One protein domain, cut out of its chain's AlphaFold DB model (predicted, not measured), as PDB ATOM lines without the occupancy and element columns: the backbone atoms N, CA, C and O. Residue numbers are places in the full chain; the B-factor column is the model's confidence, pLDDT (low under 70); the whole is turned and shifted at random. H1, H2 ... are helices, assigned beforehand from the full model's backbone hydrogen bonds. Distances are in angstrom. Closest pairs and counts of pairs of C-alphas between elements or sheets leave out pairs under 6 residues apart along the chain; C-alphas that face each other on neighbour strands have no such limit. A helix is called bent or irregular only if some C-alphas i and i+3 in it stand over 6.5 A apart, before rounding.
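This is residues 166 to 273 and 285 to 300 of the 333 residues of the protein "rhomboid-related protein 3-like" of Clupea harengus (UniProt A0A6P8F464). Long helices make a V: H1 and H4, side by side and running opposite ways, form one arm, and H5, which starts just after H4 ends, forms the other. H6 bridges the two arms, packing on H4 and on residues 254 to 263 of H5, and a largely unnamed stretch with the short helices H2 and H3 lies toward the wide end of the V, where H3 packs on H5. The printed part has 124 residues with six named helices, H1 to H6 in order along the chain, and no named strand; its class is all helix. It is compact, with a radius of gyration of the C-alphas of 15.0 A, and its C-alphas span 43 by 33 by 24 A.

H1, residues 166 to 184, touches H4, residues 225 to 246, at a shallow tilt of 17 degrees, opposite ways; their closest C-alphas, those of Ile 167 and Gly 239, are 6.2 A apart. H2, residues 195 to 198, touches no helix; it is close to H1 but not clearly touching, with the C-alphas of Tyr 181 and Tyr 197 closest at 7.8 A. H3, residues 214 to 217, touches H5, residues 248 to 273, and H5 touches H3 with residues 256 to 263 alone; the closest C-alphas are those of Ile 216 and Val 259, 6.7 A apart. H4 and H5 are close but not clearly touching, at a steep tilt of 42 degrees, opposite ways, with the C-alphas of Glu 243 and Ile 251 closest at 6.0 A. H6, residues 285 to 299, touches H5 at a steep tilt of 50 degrees, opposite ways; the C-alphas of Gly 262 and Pro 285 are closest at 4.6 A. H6 also touches H4, the same way, at a tilt of 38 degrees, only just steep; the C-alphas of Val 238 and Cys 293 are closest at 6.9 A. The helix packing is mostly crossed, but only just: of the 3 touching pairs among the longer helices H1, H4, H5 and H6, 1 is at a shallow tilt. H1 and H6 are apart, as are H2 and H3. Every O i to N i+4 pair is within hydrogen-bond range in H1 and H6, 17 of 18 are in H4 and 19 of 22 in H5, while H2 and H3 are too short for such a pair.

H1 begins at C-alpha 166, (72.614, 84.182, 127.339), and is 26.8 A long. H4, 29.8 A long, has a kink of 31 degrees near residue 238; it is neither bent nor irregular, but only just: C-alphas 237 and 240 are 6.3 A apart. H5, the longest helix, spans 37.0 A and ends at C-alpha 273, (73.793, 93.696, 160.915). H6 is 21.2 A long and ends at C-alpha 299, (53.404, 94.283, 131.789).

The two C-alphas farthest apart, those of Asp 186 and Gly 300, are 44.0 A apart. Residues 274 to 284 are not printed, and C-alphas 273 and 285 stand 18.3 A apart across this cut. The link from H2 to H3, residues 199 to 213, is long, and the link from H4 to H5 is tight. The mean pLDDT of the printed part is 72.6; 34 residues are under 70, among them residues 261 to 273 and 285 to 300.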
ATOM      1  N   LEU A 166      72.240  83.436 126.155       86.38
ATOM      2  CA  LEU A 166      72.614  84.182 127.339       86.38
ATOM      3  C   LEU A 166      72.061  83.476 128.574       86.38
ATOM      4  O   LEU A 166      72.830  83.111 129.461       86.38
ATOM      5  N   ILE A 167      70.751  83.227 128.607       85.56
ATOM      6  CA  ILE A 167      70.107  82.554 129.737       85.56
ATOM      7  C   ILE A 167      70.615  81.115 129.868       85.56
ATOM      8  O   ILE A 167      70.900  80.664 130.978       85.56
ATOM      9  N   LEU A 168      70.828  80.408 128.752       87.94
ATOM     10  CA  LEU A 168      71.436  79.075 128.783       87.94
ATOM     11  C   LEU A 168      72.895  79.102 129.272       87.94
ATOM     12  O   LEU A 168      73.270  78.256 130.079       87.94
ATOM     13  N   ALA A 169      73.718  80.060 128.840       89.62
ATOM     14  CA  ALA A 169      75.114  80.171 129.265       89.62
ATOM     15  C   ALA A 169      75.229  80.527 130.749       89.62
ATOM     16  O   ALA A 169      76.065  79.950 131.445       89.62
ATOM     17  N   ILE A 170      74.376  81.427 131.241       89.50
ATOM     18  CA  ILE A 170      74.291  81.775 132.663       89.50
ATOM     19  C   ILE A 170      73.907  80.533 133.476       89.50
ATOM     20  O   ILE A 170      74.631  80.165 134.398       89.50
ATOM     21  N   THR A 171      72.860  79.817 133.057       90.25
ATOM     22  CA  THR A 171      72.406  78.576 133.706       90.25
ATOM     23  C   THR A 171      73.514  77.511 133.742       90.25
ATOM     24  O   THR A 171      73.747  76.871 134.767       90.25
ATOM     25  N   ILE A 172      74.253  77.327 132.643       92.06
ATOM     26  CA  ILE A 172      75.385  76.387 132.589       92.06
ATOM     27  C   ILE A 172      76.510  76.827 133.536       92.06
ATOM     28  O   ILE A 172      77.090  75.986 134.225       92.06
ATOM     29  N   ALA A 173      76.821  78.124 133.588       91.31
ATOM     30  CA  ALA A 173      77.852  78.658 134.471       91.31
ATOM     31  C   ALA A 173      77.496  78.469 135.957       91.31
ATOM     32  O   ALA A 173      78.361  78.064 136.734       91.31
ATOM     33  N   GLU A 174      76.238  78.683 136.350       90.44
ATOM     34  CA  GLU A 174      75.746  78.419 137.712       90.44
ATOM     35  C   GLU A 174      75.937  76.953 138.108       90.44
ATOM     36  O   GLU A 174      76.513  76.657 139.158       90.44
ATOM     37  N   VAL A 175      75.513  76.032 137.238       91.56
ATOM     38  CA  VAL A 175      75.653  74.588 137.465       91.56
ATOM     39  C   VAL A 175      77.125  74.195 137.564       91.56
ATOM     40  O   VAL A 175      77.505  73.452 138.471       91.56
ATOM     41  N   ALA A 176      77.977  74.709 136.675       92.62
ATOM     42  CA  ALA A 176      79.405  74.411 136.682       92.62
ATOM     43  C   ALA A 176      80.083  74.882 137.980       92.62
ATOM     44  O   ALA A 176      80.841  74.124 138.589       92.62
ATOM     45  N   VAL A 177      79.778  76.103 138.435       89.12
ATOM     46  CA  VAL A 177      80.293  76.646 139.702       89.12
ATOM     47  C   VAL A 177      79.785  75.821 140.887       89.12
ATOM     48  O   VAL A 177      80.577  75.456 141.760       89.12
ATOM     49  N   PHE A 178      78.499  75.469 140.907       88.62
ATOM     50  CA  PHE A 178      77.907  74.665 141.978       88.62
ATOM     51  C   PHE A 178      78.519  73.260 142.074       88.62
ATOM     52  O   PHE A 178      78.849  72.805 143.172       88.62
ATOM     53  N   ILE A 179      78.724  72.583 140.938       90.56
ATOM     54  CA  ILE A 179      79.366  71.261 140.893       90.56
ATOM     55  C   ILE A 179      80.825  71.362 141.336       90.56
ATOM     56  O   ILE A 179      81.257  70.575 142.176       90.56
ATOM     57  N   TYR A 180      81.579  72.338 140.818       90.75
ATOM     58  CA  TYR A 180      82.991  72.517 141.163       90.75
ATOM     59  C   TYR A 180      83.189  72.651 142.677       90.75
ATOM     60  O   TYR A 180      83.982  71.921 143.273       90.75
ATOM     61  N   TYR A 181      82.428  73.536 143.323       85.75
ATOM     62  CA  TYR A 181      82.531  73.712 144.769       85.75
ATOM     63  C   TYR A 181      81.878  72.588 145.569       85.75
ATOM     64  O   TYR A 181      82.354  72.294 146.666       85.75
ATOM     65  N   GLY A 182      80.849  71.936 145.026       86.75
ATOM     66  CA  GLY A 182      80.236  70.763 145.641       86.75
ATOM     67  C   GLY A 182      81.208  69.601 145.769       86.75
ATOM     68  O   GLY A 182      81.323  69.023 146.847       86.75
ATOM     69  N   VAL A 183      81.981  69.344 144.713       90.06
ATOM     70  CA  VAL A 183      83.051  68.339 144.708       90.06
ATOM     71  C   VAL A 183      84.227  68.784 145.582       90.06
ATOM     72  O   VAL A 183      84.719  68.005 146.393       90.06
ATOM     73  N   GLN A 184      84.664  70.042 145.475       87.88
ATOM     74  CA  GLN A 184      85.830  70.544 146.213       87.88
ATOM     75  C   GLN A 184      85.628  70.572 147.740       87.88
ATOM     76  O   GLN A 184      86.600  70.442 148.487       87.88
ATOM     77  N   LEU A 185      84.395  70.795 148.202       84.44
ATOM     78  CA  LEU A 185      84.035  70.891 149.624       84.44
ATOM     79  C   LEU A 185      83.332  69.638 150.161       84.44
ATOM     80  O   LEU A 185      82.958  69.643 151.337       84.44
ATOM     81  N   ASP A 186      83.133  68.630 149.303       86.38
ATOM     82  CA  ASP A 186      82.347  67.415 149.552       86.38
ATOM     83  C   ASP A 186      80.982  67.724 150.194       86.38
ATOM     84  O   ASP A 186      80.593  67.189 151.235       86.38
ATOM     85  N   ARG A 187      80.279  68.718 149.632       82.00
ATOM     86  CA  ARG A 187      79.062  69.281 150.232       82.00
ATOM     87  C   ARG A 187      78.083  69.771 149.176       82.00
ATOM     88  O   ARG A 187      78.375  70.688 148.418       82.00
ATOM     89  N   TRP A 188      76.875  69.219 149.189       80.62
ATOM     90  CA  TRP A 188      75.825  69.518 148.201       80.62
ATOM     91  C   TRP A 188      74.692  70.400 148.755       80.62
ATOM     92  O   TRP A 188      73.814  70.841 148.016       80.62
ATOM     93  N   VAL A 189      74.733  70.695 150.058       78.88
ATOM     94  CA  VAL A 189      73.752  71.510 150.789       78.88
ATOM     95  C   VAL A 189      74.494  72.530 151.659       78.88
ATOM     96  O   VAL A 189      75.473  72.183 152.318       78.88
ATOM     97  N   LEU A 190      74.039  73.786 151.670       75.56
ATOM     98  CA  LEU A 190      74.640  74.904 152.415       75.56
ATOM     99  C   LEU A 190      76.129  75.139 152.085       75.56
ATOM    100  O   LEU A 190      76.958  75.358 152.971       75.56
ATOM    101  N   GLN A 191      76.487  75.124 150.796       73.25
ATOM    102  CA  GLN A 191      77.868  75.364 150.338       73.25
ATOM    103  C   GLN A 191      78.395  76.742 150.769       73.25
ATOM    104  O   GLN A 191      79.512  76.863 151.280       73.25
ATOM    105  N   VAL A 192      77.545  77.766 150.645       70.69
ATOM    106  CA  VAL A 192      77.814  79.163 151.036       70.69
ATOM    107  C   VAL A 192      78.109  79.362 152.525       70.69
ATOM    108  O   VAL A 192      78.682  80.383 152.895       70.69
ATOM    109  N   SER A 193      77.768  78.399 153.385       71.81
ATOM    110  CA  SER A 193      78.036  78.467 154.827       71.81
ATOM    111  C   SER A 193      79.461  78.036 155.191       71.81
ATOM    112  O   SER A 193      79.894  78.234 156.326       71.81
ATOM    113  N   SER A 194      80.217  77.449 154.256       72.50
ATOM    114  CA  SER A 194      81.581  76.994 154.522       72.50
ATOM    115  C   SER A 194      82.569  78.172 154.625       72.50
ATOM    116  O   SER A 194      82.703  78.955 153.680       72.50
ATOM    117  N   PRO A 195      83.373  78.271 155.703       74.00
ATOM    118  CA  PRO A 195      84.407  79.304 155.830       74.00
ATOM    119  C   PRO A 195      85.491  79.234 154.741       74.00
ATOM    120  O   PRO A 195      86.164  80.226 154.455       74.00
ATOM    121  N   ALA A 196      85.708  78.058 154.144       73.50
ATOM    122  CA  ALA A 196      86.619  77.895 153.013       73.50
ATOM    123  C   ALA A 196      86.029  78.480 151.719       73.50
ATOM    124  O   ALA A 196      86.761  79.054 150.919       73.50
ATOM    125  N   TYR A 197      84.708  78.402 151.564       72.12
ATOM    126  CA  TYR A 197      83.982  78.941 150.419       72.12
ATOM    127  C   TYR A 197      83.934  80.474 150.453       72.12
ATOM    128  O   TYR A 197      84.261  81.123 149.463       72.12
ATOM    129  N   LEU A 198      83.653  81.063 151.624       73.25
ATOM    130  CA  LEU A 198      83.592  82.521 151.824       73.25
ATOM    131  C   LEU A 198      84.935  83.241 151.621       73.25
ATOM    132  O   LEU A 198      84.961  84.427 151.299       73.25
ATOM    133  N   ARG A 199      86.059  82.534 151.785       71.69
ATOM    134  CA  ARG A 199      87.406  83.064 151.505       71.69
ATOM    135  C   ARG A 199      87.800  82.975 150.025       71.69
ATOM    136  O   ARG A 199      88.888  83.420 149.666       71.69
ATOM    137  N   GLY A 200      86.946  82.393 149.183       75.88
ATOM    138  CA  GLY A 200      87.193  82.209 147.758       75.88
ATOM    139  C   GLY A 200      87.237  83.510 146.947       75.88
ATOM    140  O   GLY A 200      87.039  84.620 147.448       75.88
ATOM    141  N   ALA A 201      87.495  83.372 145.646       77.44
ATOM    142  CA  ALA A 201      87.604  84.495 144.711       77.44
ATOM    143  C   ALA A 201      86.251  85.072 144.244       77.44
ATOM    144  O   ALA A 201      86.220  86.222 143.814       77.44
ATOM    145  N   LEU A 202      85.170  84.287 144.337       77.56
ATOM    146  CA  LEU A 202      83.827  84.624 143.840       77.56
ATOM    147  C   LEU A 202      82.931  85.375 144.843       77.56
ATOM    148  O   LEU A 202      82.243  86.297 144.415       77.56
ATOM    149  N   PRO A 203      82.928  85.056 146.159       79.25
ATOM    150  CA  PRO A 203      82.095  85.779 147.113       79.25
ATOM    151  C   PRO A 203      82.412  87.273 147.148       79.25
ATOM    152  O   PRO A 203      83.582  87.678 147.146       79.25
ATOM    153  N   TYR A 204      81.370  88.095 147.254       71.56
ATOM    154  CA  TYR A 204      81.528  89.522 147.495       71.56
ATOM    155  C   TYR A 204      82.251  89.773 148.826       71.56
ATOM    156  O   TYR A 204      81.922  89.177 149.853       71.56
ATOM    157  N   HIS A 205      83.232  90.682 148.826       70.81
ATOM    158  CA  HIS A 205      83.964  91.056 150.035       70.81
ATOM    159  C   HIS A 205      84.052  92.588 150.175       70.81
ATOM    160  O   HIS A 205      84.762  93.229 149.391       70.81
ATOM    161  N   PRO A 206      83.443  93.203 151.212       70.44
ATOM    162  CA  PRO A 206      83.346  94.665 151.350       70.44
ATOM    163  C   PRO A 206      84.689  95.407 151.402       70.44
ATOM    164  O   PRO A 206      84.756  96.601 151.121       70.44
ATOM    165  N   ARG A 207      85.768  94.714 151.792       71.44
ATOM    166  CA  ARG A 207      87.127  95.282 151.875       71.44
ATOM    167  C   ARG A 207      87.928  95.186 150.572       71.44
ATOM    168  O   ARG A 207      88.972  95.816 150.474       71.44
ATOM    169  N   LEU A 208      87.461  94.419 149.584       75.06
ATOM    170  CA  LEU A 208      88.171  94.163 148.323       75.06
ATOM    171  C   LEU A 208      87.424  94.774 147.129       75.06
ATOM    172  O   LEU A 208      87.315  94.155 146.077       75.06
ATOM    173  N   ARG A 209      86.924  96.008 147.274       73.25
ATOM    174  CA  ARG A 209      86.141  96.691 146.225       73.25
ATOM    175  C   ARG A 209      86.911  96.960 144.930       73.25
ATOM    176  O   ARG A 209      86.290  97.141 143.895       73.25
ATOM    177  N   ALA A 210      88.245  96.942 144.969       75.56
ATOM    178  CA  ALA A 210      89.077  97.018 143.766       75.56
ATOM    179  C   ALA A 210      88.914  95.787 142.847       75.56
ATOM    180  O   ALA A 210      89.243  95.846 141.667       75.56
ATOM    181  N   GLN A 211      88.400  94.668 143.372       81.69
ATOM    182  CA  GLN A 211      88.166  93.433 142.625       81.69
ATOM    183  C   GLN A 211      86.766  93.453 141.993       81.69
ATOM    184  O   GLN A 211      85.841  92.813 142.491       81.69
ATOM    185  N   ALA A 212      86.609  94.209 140.900       78.38
ATOM    186  CA  ALA A 212      85.318  94.488 140.257       78.38
ATOM    187  C   ALA A 212      84.525  93.234 139.828       78.38
ATOM    188  O   ALA A 212      83.299  93.241 139.830       78.38
ATOM    189  N   TRP A 213      85.197  92.122 139.522       80.00
ATOM    190  CA  TRP A 213      84.521  90.868 139.163       80.00
ATOM    191  C   TRP A 213      83.678  90.293 140.309       80.00
ATOM    192  O   TRP A 213      82.714  89.576 140.048       80.00
ATOM    193  N   ARG A 214      83.986  90.610 141.575       79.75
ATOM    194  CA  ARG A 214      83.214  90.144 142.742       79.75
ATOM    195  C   ARG A 214      81.789  90.685 142.783       79.75
ATOM    196  O   ARG A 214      80.944  90.062 143.410       79.75
ATOM    197  N   PHE A 215      81.533  91.789 142.081       74.56
ATOM    198  CA  PHE A 215      80.205  92.390 141.962       74.56
ATOM    199  C   PHE A 215      79.296  91.639 140.979       74.56
ATOM    200  O   PHE A 215      78.101  91.878 140.915       74.56
ATOM    201  N   ILE A 216      79.855  90.716 140.192       77.25
ATOM    202  CA  ILE A 216      79.105  89.929 139.201       77.25
ATOM    203  C   ILE A 216      79.189  88.442 139.537       77.25
ATOM    204  O   ILE A 216      78.200  87.720 139.489       77.25
ATOM    205  N   THR A 217      80.376  87.970 139.916       81.69
ATOM    206  CA  THR A 217      80.649  86.545 140.159       81.69
ATOM    207  C   THR A 217      79.877  85.952 141.332       81.69
ATOM    208  O   THR A 217      79.671  84.740 141.360       81.69
ATOM    209  N   TYR A 218      79.412  86.787 142.262       78.00
ATOM    210  CA  TYR A 218      78.589  86.330 143.371       78.00
ATOM    211  C   TYR A 218      77.180  85.896 142.940       78.00
ATOM    212  O   TYR A 218      76.549  85.144 143.679       78.00
ATOM    213  N   ALA A 219      76.717  86.317 141.752       78.88
ATOM    214  CA  ALA A 219      75.461  85.842 141.184       78.88
ATOM    215  C   ALA A 219      75.485  84.313 141.106       78.88
ATOM    216  O   ALA A 219      74.676  83.671 141.750       78.88
ATOM    217  N   PHE A 220      76.505  83.709 140.490       84.56
ATOM    218  CA  PHE A 220      76.603  82.257 140.263       84.56
ATOM    219  C   PHE A 220      76.615  81.370 141.528       84.56
ATOM    220  O   PHE A 220      76.639  80.142 141.428       84.56
ATOM    221  N   MET A 221      76.616  81.958 142.725       80.62
ATOM    222  CA  MET A 221      76.647  81.242 143.995       80.62
ATOM    223  C   MET A 221      75.242  80.809 144.421       80.62
ATOM    224  O   MET A 221      74.311  81.610 144.467       80.62
ATOM    225  N   HIS A 222      75.113  79.541 144.808       81.44
ATOM    226  CA  HIS A 222      73.851  78.949 145.246       81.44
ATOM    227  C   HIS A 222      74.012  78.246 146.595       81.44
ATOM    228  O   HIS A 222      75.063  77.682 146.909       81.44
ATOM    229  N   THR A 223      72.966  78.293 147.423       77.31
ATOM    230  CA  THR A 223      73.000  77.731 148.779       77.31
ATOM    231  C   THR A 223      72.979  76.205 148.769       77.31
ATOM    232  O   THR A 223      73.666  75.585 149.578       77.31
ATOM    233  N   GLY A 224      72.240  75.588 147.850       79.94
ATOM    234  CA  GLY A 224      72.078  74.140 147.759       79.94
ATOM    235  C   GLY A 224      71.329  73.714 146.502       79.94
ATOM    236  O   GLY A 224      70.906  74.553 145.707       79.94
ATOM    237  N   ILE A 225      71.157  72.398 146.351       81.81
ATOM    238  CA  ILE A 225      70.574  71.790 145.148       81.81
ATOM    239  C   ILE A 225      69.114  72.198 144.910       81.81
ATOM    240  O   ILE A 225      68.727  72.412 143.768       81.81
ATOM    241  N   GLU A 226      68.322  72.358 145.973       79.06
ATOM    242  CA  GLU A 226      66.912  72.757 145.870       79.06
ATOM    243  C   GLU A 226      66.773  74.202 145.380       79.06
ATOM    244  O   GLU A 226      66.014  74.472 144.453       79.06
ATOM    245  N   HIS A 227      67.568  75.117 145.947       75.00
ATOM    246  CA  HIS A 227      67.617  76.512 145.508       75.00
ATOM    247  C   HIS A 227      68.122  76.636 144.069       75.00
ATOM    248  O   HIS A 227      67.514  77.345 143.277       75.00
ATOM    249  N   LEU A 228      69.199  75.926 143.713       82.69
ATOM    250  CA  LEU A 228      69.703  75.917 142.340       82.69
ATOM    251  C   LEU A 228      68.653  75.360 141.371       82.69
ATOM    252  O   LEU A 228      68.391  75.969 140.342       82.69
ATOM    253  N   GLY A 229      68.021  74.233 141.702       79.06
ATOM    254  CA  GLY A 229      67.032  73.598 140.832       79.06
ATOM    255  C   GLY A 229      65.818  74.486 140.559       79.06
ATOM    256  O   GLY A 229      65.376  74.577 139.413       79.06
ATOM    257  N   LEU A 230      65.299  75.166 141.586       75.06
ATOM    258  CA  LEU A 230      64.143  76.051 141.439       75.06
ATOM    259  C   LEU A 230      64.494  77.336 140.670       75.06
ATOM    260  O   LEU A 230      63.749  77.703 139.760       75.06
ATOM    261  N   ASN A 231      65.662  77.935 140.941       78.75
ATOM    262  CA  ASN A 231      66.179  79.080 140.181       78.75
ATOM    263  C   ASN A 231      66.381  78.718 138.707       78.75
ATOM    264  O   ASN A 231      65.922  79.437 137.828       78.75
ATOM    265  N   MET A 232      66.995  77.565 138.409       84.06
ATOM    266  CA  MET A 232      67.167  77.093 137.032       84.06
ATOM    267  C   MET A 232      65.820  76.896 136.331       84.06
ATOM    268  O   MET A 232      65.660  77.298 135.179       84.06
ATOM    269  N   ALA A 233      64.842  76.286 137.005       76.94
ATOM    270  CA  ALA A 233      63.521  76.060 136.428       76.94
ATOM    271  C   ALA A 233      62.824  77.385 136.086       76.94
ATOM    272  O   ALA A 233      62.320  77.538 134.974       76.94
ATOM    273  N   MET A 234      62.840  78.359 136.999       73.50
ATOM    274  CA  MET A 234      62.224  79.669 136.781       73.50
ATOM    275  C   MET A 234      62.985  80.511 135.748       73.50
ATOM    276  O   MET A 234      62.370  81.098 134.855       73.50
ATOM    277  N   GLN A 235      64.316  80.514 135.816       81.19
ATOM    278  CA  GLN A 235      65.200  81.182 134.861       81.19
ATOM    279  C   GLN A 235      65.007  80.650 133.441       81.19
ATOM    280  O   GLN A 235      64.959  81.437 132.500       81.19
ATOM    281  N   LEU A 236      64.844  79.337 133.263       80.81
ATOM    282  CA  LEU A 236      64.569  78.762 131.949       80.81
ATOM    283  C   LEU A 236      63.122  79.010 131.509       80.81
ATOM    284  O   LEU A 236      62.906  79.372 130.356       80.81
ATOM    285  N   LEU A 237      62.141  78.871 132.406       72.06
ATOM    286  CA  LEU A 237      60.724  79.059 132.078       72.06
ATOM    287  C   LEU A 237      60.407  80.503 131.668       72.06
ATOM    288  O   LEU A 237      59.661  80.716 130.716       72.06
ATOM    289  N   VAL A 238      60.966  81.488 132.375       76.06
ATOM    290  CA  VAL A 238      60.696  82.914 132.133       76.06
ATOM    291  C   VAL A 238      61.781  83.549 131.268       76.06
ATOM    292  O   VAL A 238      61.466  84.287 130.337       76.06
ATOM    293  N   GLY A 239      63.055  83.261 131.535       76.25
ATOM    294  CA  GLY A 239      64.186  83.915 130.876       76.25
ATOM    295  C   GLY A 239      64.332  83.546 129.402       76.25
ATOM    296  O   GLY A 239      64.605  84.434 128.595       76.25
ATOM    297  N   VAL A 240      64.089  82.286 129.017       77.50
ATOM    298  CA  VAL A 240      64.182  81.867 127.607       77.50
ATOM    299  C   VAL A 240      63.157  82.599 126.730       77.50
ATOM    300  O   VAL A 240      63.581  83.243 125.765       77.50
ATOM    301  N   PRO A 241      61.843  82.600 127.040       68.19
ATOM    302  CA  PRO A 241      60.882  83.392 126.273       68.19
ATOM    303  C   PRO A 241      61.216  84.887 126.259       68.19
ATOM    304  O   PRO A 241      61.077  85.538 125.223       68.19
ATOM    305  N   LEU A 242      61.696  85.440 127.380       69.12
ATOM    306  CA  LEU A 242      62.054  86.858 127.465       69.12
ATOM    307  C   LEU A 242      63.225  87.209 126.539       69.12
ATOM    308  O   LEU A 242      63.161  88.231 125.852       69.12
ATOM    309  N   GLU A 243      64.254  86.358 126.485       77.06
ATOM    310  CA  GLU A 243      65.393  86.488 125.569       77.06
ATOM    311  C   GLU A 243      64.952  86.360 124.110       77.06
ATOM    312  O   GLU A 243      65.400  87.137 123.269       77.06
ATOM    313  N   MET A 244      64.020  85.454 123.812       66.62
ATOM    314  CA  MET A 244      63.491  85.280 122.457       66.62
ATOM    315  C   MET A 244      62.664  86.481 121.976       66.62
ATOM    316  O   MET A 244      62.689  86.791 120.788       66.62
ATOM    317  N   VAL A 245      61.944  87.162 122.873       67.50
ATOM    318  CA  VAL A 245      61.102  88.320 122.517       67.50
ATOM    319  C   VAL A 245      61.898  89.628 122.472       67.50
ATOM    320  O   VAL A 245      61.654  90.469 121.608       67.50
ATOM    321  N   HIS A 246      62.845  89.826 123.393       70.12
ATOM    322  CA  HIS A 246      63.534  91.114 123.566       70.12
ATOM    323  C   HIS A 246      64.994  91.106 123.092       70.12
ATOM    324  O   HIS A 246      65.605  92.174 122.980       70.12
ATOM    325  N   GLY A 247      65.556  89.929 122.815       69.00
ATOM    326  CA  GLY A 247      66.950  89.734 122.430       69.00
ATOM    327  C   GLY A 247      67.922  89.713 123.617       69.00
ATOM    328  O   GLY A 247      67.716  90.358 124.648       69.00
ATOM    329  N   ALA A 248      69.039  89.006 123.433       79.81
ATOM    330  CA  ALA A 248      70.054  88.774 124.463       79.81
ATOM    331  C   ALA A 248      70.641  90.061 125.067       79.81
ATOM    332  O   ALA A 248      70.809  90.143 126.277       79.81
ATOM    333  N   LEU A 249      70.918  91.098 124.263       78.75
ATOM    334  CA  LEU A 249      71.543  92.328 124.768       78.75
ATOM    335  C   LEU A 249      70.651  93.062 125.782       78.75
ATOM    336  O   LEU A 249      71.128  93.490 126.831       78.75
ATOM    337  N   ARG A 250      69.351  93.197 125.488       75.19
ATOM    338  CA  ARG A 250      68.407  93.898 126.373       75.19
ATOM    339  C   ARG A 250      68.206  93.123 127.669       75.19
ATOM    340  O   ARG A 250      68.284  93.711 128.744       75.19
ATOM    341  N   ILE A 251      68.015  91.810 127.563       80.12
ATOM    342  CA  ILE A 251      67.870  90.922 128.721       80.12
ATOM    343  C   ILE A 251      69.154  90.887 129.557       80.12
ATOM    344  O   ILE A 251      69.078  90.981 130.777       80.12
ATOM    345  N   GLY A 252      70.330  90.878 128.928       80.31
ATOM    346  CA  GLY A 252      71.619  90.937 129.619       80.31
ATOM    347  C   GLY A 252      71.839  92.225 130.405       80.31
ATOM    348  O   GLY A 252      72.342  92.171 131.524       80.31
ATOM    349  N   LEU A 253      71.409  93.377 129.882       79.25
ATOM    350  CA  LEU A 253      71.463  94.636 130.633       79.25
ATOM    351  C   LEU A 253      70.549  94.603 131.861       79.25
ATOM    352  O   LEU A 253      70.974  94.999 132.944       79.25
ATOM    353  N   VAL A 254      69.322  94.093 131.720       78.62
ATOM    354  CA  VAL A 254      68.402  93.935 132.861       78.62
ATOM    355  C   VAL A 254      68.985  92.956 133.885       78.62
ATOM    356  O   VAL A 254      68.903  93.218 135.082       78.62
ATOM    357  N   TYR A 255      69.631  91.882 133.427       79.62
ATOM    358  CA  TYR A 255      70.257  90.874 134.280       79.62
ATOM    359  C   TYR A 255      71.386  91.471 135.118       79.62
ATOM    360  O   TYR A 255      71.372  91.374 136.344       79.62
ATOM    361  N   VAL A 256      72.328  92.171 134.477       80.44
ATOM    362  CA  VAL A 256      73.441  92.835 135.172       80.44
ATOM    363  C   VAL A 256      72.924  93.893 136.151       80.44
ATOM    364  O   VAL A 256      73.408  93.966 137.279       80.44
ATOM    365  N   CYS A 257      71.910  94.674 135.770       76.62
ATOM    366  CA  CYS A 257      71.273  95.635 136.673       76.62
ATOM    367  C   CYS A 257      70.610  94.954 137.879       76.62
ATOM    368  O   CYS A 257      70.731  95.462 138.992       76.62
ATOM    369  N   GLY A 258      69.940  93.814 137.682       73.00
ATOM    370  CA  GLY A 258      69.342  93.021 138.759       73.00
ATOM    371  C   GLY A 258      70.386  92.505 139.748       73.00
ATOM    372  O   GLY A 258      70.213  92.657 140.958       73.00
ATOM    373  N   VAL A 259      71.512  91.997 139.232       74.19
ATOM    374  CA  VAL A 259      72.657  91.577 140.049       74.19
ATOM    375  C   VAL A 259      73.183  92.760 140.868       74.19
ATOM    376  O   VAL A 259      73.136  92.724 142.091       74.19
ATOM    377  N   LEU A 260      73.563  93.871 140.234       70.69
ATOM    378  CA  LEU A 260      74.107  95.041 140.944       70.69
ATOM    379  C   LEU A 260      73.116  95.668 141.952       70.69
ATOM    380  O   LEU A 260      73.517  96.207 142.987       70.69
ATOM    381  N   ALA A 261      71.807  95.601 141.688       65.69
ATOM    382  CA  ALA A 261      70.783  96.104 142.604       65.69
ATOM    383  C   ALA A 261      70.701  95.287 143.911       65.69
ATOM    384  O   ALA A 261      70.491  95.869 144.982       65.69
ATOM    385  N   GLY A 262      70.953  93.974 143.857       60.03
ATOM    386  CA  GLY A 262      71.032  93.114 145.045       60.03
ATOM    387  C   GLY A 262      72.135  93.534 146.031       60.03
ATOM    388  O   GLY A 262      72.001  93.369 147.250       60.03
ATOM    389  N   GLU A 263      73.205  94.161 145.541       55.97
ATOM    390  CA  GLU A 263      74.308  94.666 146.371       55.97
ATOM    391  C   GLU A 263      73.952  95.942 147.148       55.97
ATOM    392  O   GLU A 263      74.416  96.173 148.270       55.97
ATOM    393  N   SER A 264      73.088  96.779 146.574       51.06
ATOM    394  CA  SER A 264      72.654  98.032 147.207       51.06
ATOM    395  C   SER A 264      71.762  97.763 148.428       51.06
ATOM    396  O   SER A 264      71.892  98.420 149.469       51.06
ATOM    397  N   SER A 265      70.930  96.722 148.345       46.78
ATOM    398  CA  SER A 265      70.142  96.204 149.469       46.78
ATOM    399  C   SER A 265      71.036  95.630 150.569       46.78
ATOM    400  O   SER A 265      70.836  95.916 151.747       46.78
ATOM    401  N   SER A 266      72.088  94.896 150.206       45.06
ATOM    402  CA  SER A 266      73.008  94.298 151.180       45.06
ATOM    403  C   SER A 266      73.941  95.316 151.844       45.06
ATOM    404  O   SER A 266      74.295  95.133 153.009       45.06
ATOM    405  N   SER A 267      74.253  96.442 151.196       44.38
ATOM    406  CA  SER A 267      74.938  97.580 151.835       44.38
ATOM    407  C   SER A 267      74.086  98.221 152.949       44.38
ATOM    408  O   SER A 267      74.605  98.605 154.000       44.38
ATOM    409  N   SER A 268      72.760  98.245 152.769       41.53
ATOM    410  CA  SER A 268      71.792  98.696 153.783       41.53
ATOM    411  C   SER A 268      71.592  97.646 154.889       41.53
ATOM    412  O   SER A 268      71.555  97.984 156.073       41.53
ATOM    413  N   SER A 269      71.587  96.354 154.542       38.84
ATOM    414  CA  SER A 269      71.590  95.244 155.511       38.84
ATOM    415  C   SER A 269      72.886  95.167 156.327       38.84
ATOM    416  O   SER A 269      72.856  94.755 157.483       38.84
ATOM    417  N   CYS A 270      74.026  95.611 155.788       39.41
ATOM    418  CA  CYS A 270      75.281  95.733 156.541       39.41
ATOM    419  C   CYS A 270      75.195  96.788 157.659       39.41
ATOM    420  O   CYS A 270      75.840  96.629 158.698       39.41
ATOM    421  N   LEU A 271      74.390  97.843 157.482       35.91
ATOM    422  CA  LEU A 271      74.056  98.784 158.559       35.91
ATOM    423  C   LEU A 271      73.171  98.114 159.624       35.91
ATOM    424  O   LEU A 271      73.443  98.276 160.811       35.91
ATOM    425  N   ALA A 272      72.197  97.293 159.217       37.19
ATOM    426  CA  ALA A 272      71.306  96.556 160.125       37.19
ATOM    427  C   ALA A 272      71.995  95.393 160.875       37.19
ATOM    428  O   ALA A 272      71.692  95.114 162.036       37.19
ATOM    429  N   SER A 273      72.985  94.738 160.263       37.31
ATOM    430  CA  SER A 273      73.793  93.696 160.915       37.31
ATOM    431  C   SER A 273      74.683  94.263 162.028       37.31
ATOM    432  O   SER A 273      75.087  93.524 162.926       37.31
ATOM    433  N   PRO A 285      70.274  87.946 144.818       53.62
ATOM    434  CA  PRO A 285      70.121  88.812 143.636       53.62
ATOM    435  C   PRO A 285      69.103  88.246 142.642       53.62
ATOM    436  O   PRO A 285      68.417  88.981 141.935       53.62
ATOM    437  N   TRP A 286      68.988  86.920 142.666       56.84
ATOM    438  CA  TRP A 286      68.002  86.099 141.991       56.84
ATOM    439  C   TRP A 286      66.561  86.500 142.294       56.84
ATOM    440  O   TRP A 286      65.800  86.694 141.356       56.84
ATOM    441  N   ASP A 287      66.222  86.774 143.556       56.69
ATOM    442  CA  ASP A 287      64.870  87.177 143.960       56.69
ATOM    443  C   ASP A 287      64.452  88.490 143.262       56.69
ATOM    444  O   ASP A 287      63.289  88.697 142.915       56.69
ATOM    445  N   MET A 288      65.417  89.388 143.012       60.28
ATOM    446  CA  MET A 288      65.180  90.655 142.311       60.28
ATOM    447  C   MET A 288      65.140  90.497 140.787       60.28
ATOM    448  O   MET A 288      64.329  91.157 140.134       60.28
ATOM    449  N   TRP A 289      65.982  89.634 140.214       62.72
ATOM    450  CA  TRP A 289      65.941  89.300 138.787       62.72
ATOM    451  C   TRP A 289      64.630  88.605 138.407       62.72
ATOM    452  O   TRP A 289      63.977  89.001 137.440       62.72
ATOM    453  N   GLU A 290      64.202  87.627 139.202       59.91
ATOM    454  CA  GLU A 290      62.943  86.906 139.024       59.91
ATOM    455  C   GLU A 290      61.740  87.845 139.140       59.91
ATOM    456  O   GLU A 290      60.857  87.830 138.277       59.91
ATOM    457  N   ALA A 291      61.736  88.736 140.138       57.62
ATOM    458  CA  ALA A 291      60.708  89.762 140.282       57.62
ATOM    459  C   ALA A 291      60.675  90.737 139.090       57.62
ATOM    460  O   ALA A 291      59.594  91.092 138.614       57.62
ATOM    461  N   ALA A 292      61.838  91.144 138.570       58.75
ATOM    462  CA  ALA A 292      61.931  92.003 137.389       58.75
ATOM    463  C   ALA A 292      61.436  91.291 136.119       58.75
ATOM    464  O   ALA A 292      60.700  91.885 135.328       58.75
ATOM    465  N   CYS A 293      61.775  90.014 135.938       59.41
ATOM    466  CA  CYS A 293      61.319  89.210 134.806       59.41
ATOM    467  C   CYS A 293      59.807  88.975 134.843       59.41
ATOM    468  O   CYS A 293      59.137  89.150 133.824       59.41
ATOM    469  N   LEU A 294      59.257  88.659 136.020       59.00
ATOM    470  CA  LEU A 294      57.812  88.576 136.232       59.00
ATOM    471  C   LEU A 294      57.137  89.914 135.908       59.00
ATOM    472  O   LEU A 294      56.159  89.939 135.166       59.00
ATOM    473  N   PHE A 295      57.677  91.037 136.388       57.53
ATOM    474  CA  PHE A 295      57.126  92.362 136.102       57.53
ATOM    475  C   PHE A 295      57.110  92.688 134.599       57.53
ATOM    476  O   PHE A 295      56.100  93.173 134.088       57.53
ATOM    477  N   ILE A 296      58.192  92.391 133.873       54.91
ATOM    478  CA  ILE A 296      58.276  92.609 132.417       54.91
ATOM    479  C   ILE A 296      57.286  91.701 131.678       54.91
ATOM    480  O   ILE A 296      56.563  92.172 130.796       54.91
ATOM    481  N   HIS A 297      57.205  90.426 132.061       55.28
ATOM    482  CA  HIS A 297      56.295  89.473 131.436       55.28
ATOM    483  C   HIS A 297      54.819  89.854 131.647       55.28
ATOM    484  O   HIS A 297      54.040  89.835 130.693       55.28
ATOM    485  N   PHE A 298      54.445  90.273 132.860       51.78
ATOM    486  CA  PHE A 298      53.073  90.686 133.173       51.78
ATOM    487  C   PHE A 298      52.700  92.054 132.590       51.78
ATOM    488  O   PHE A 298      51.539  92.259 132.244       51.78
ATOM    489  N   ARG A 299      53.656  92.976 132.419       48.22
ATOM    490  CA  ARG A 299      53.404  94.283 131.789       48.22
ATOM    491  C   ARG A 299      53.215  94.186 130.270       48.22
ATOM    492  O   ARG A 299      52.464  94.973 129.707       48.22
ATOM    493  N   GLY A 300      53.884  93.243 129.604       41.50
ATOM    494  CA  GLY A 300      53.771  93.051 128.151       41.50
ATOM    495  C   GLY A 300      52.466  92.389 127.693       41.50
ATOM    496  O   GLY A 300      52.154  92.411 126.507       41.50
TER     497      GLY A 300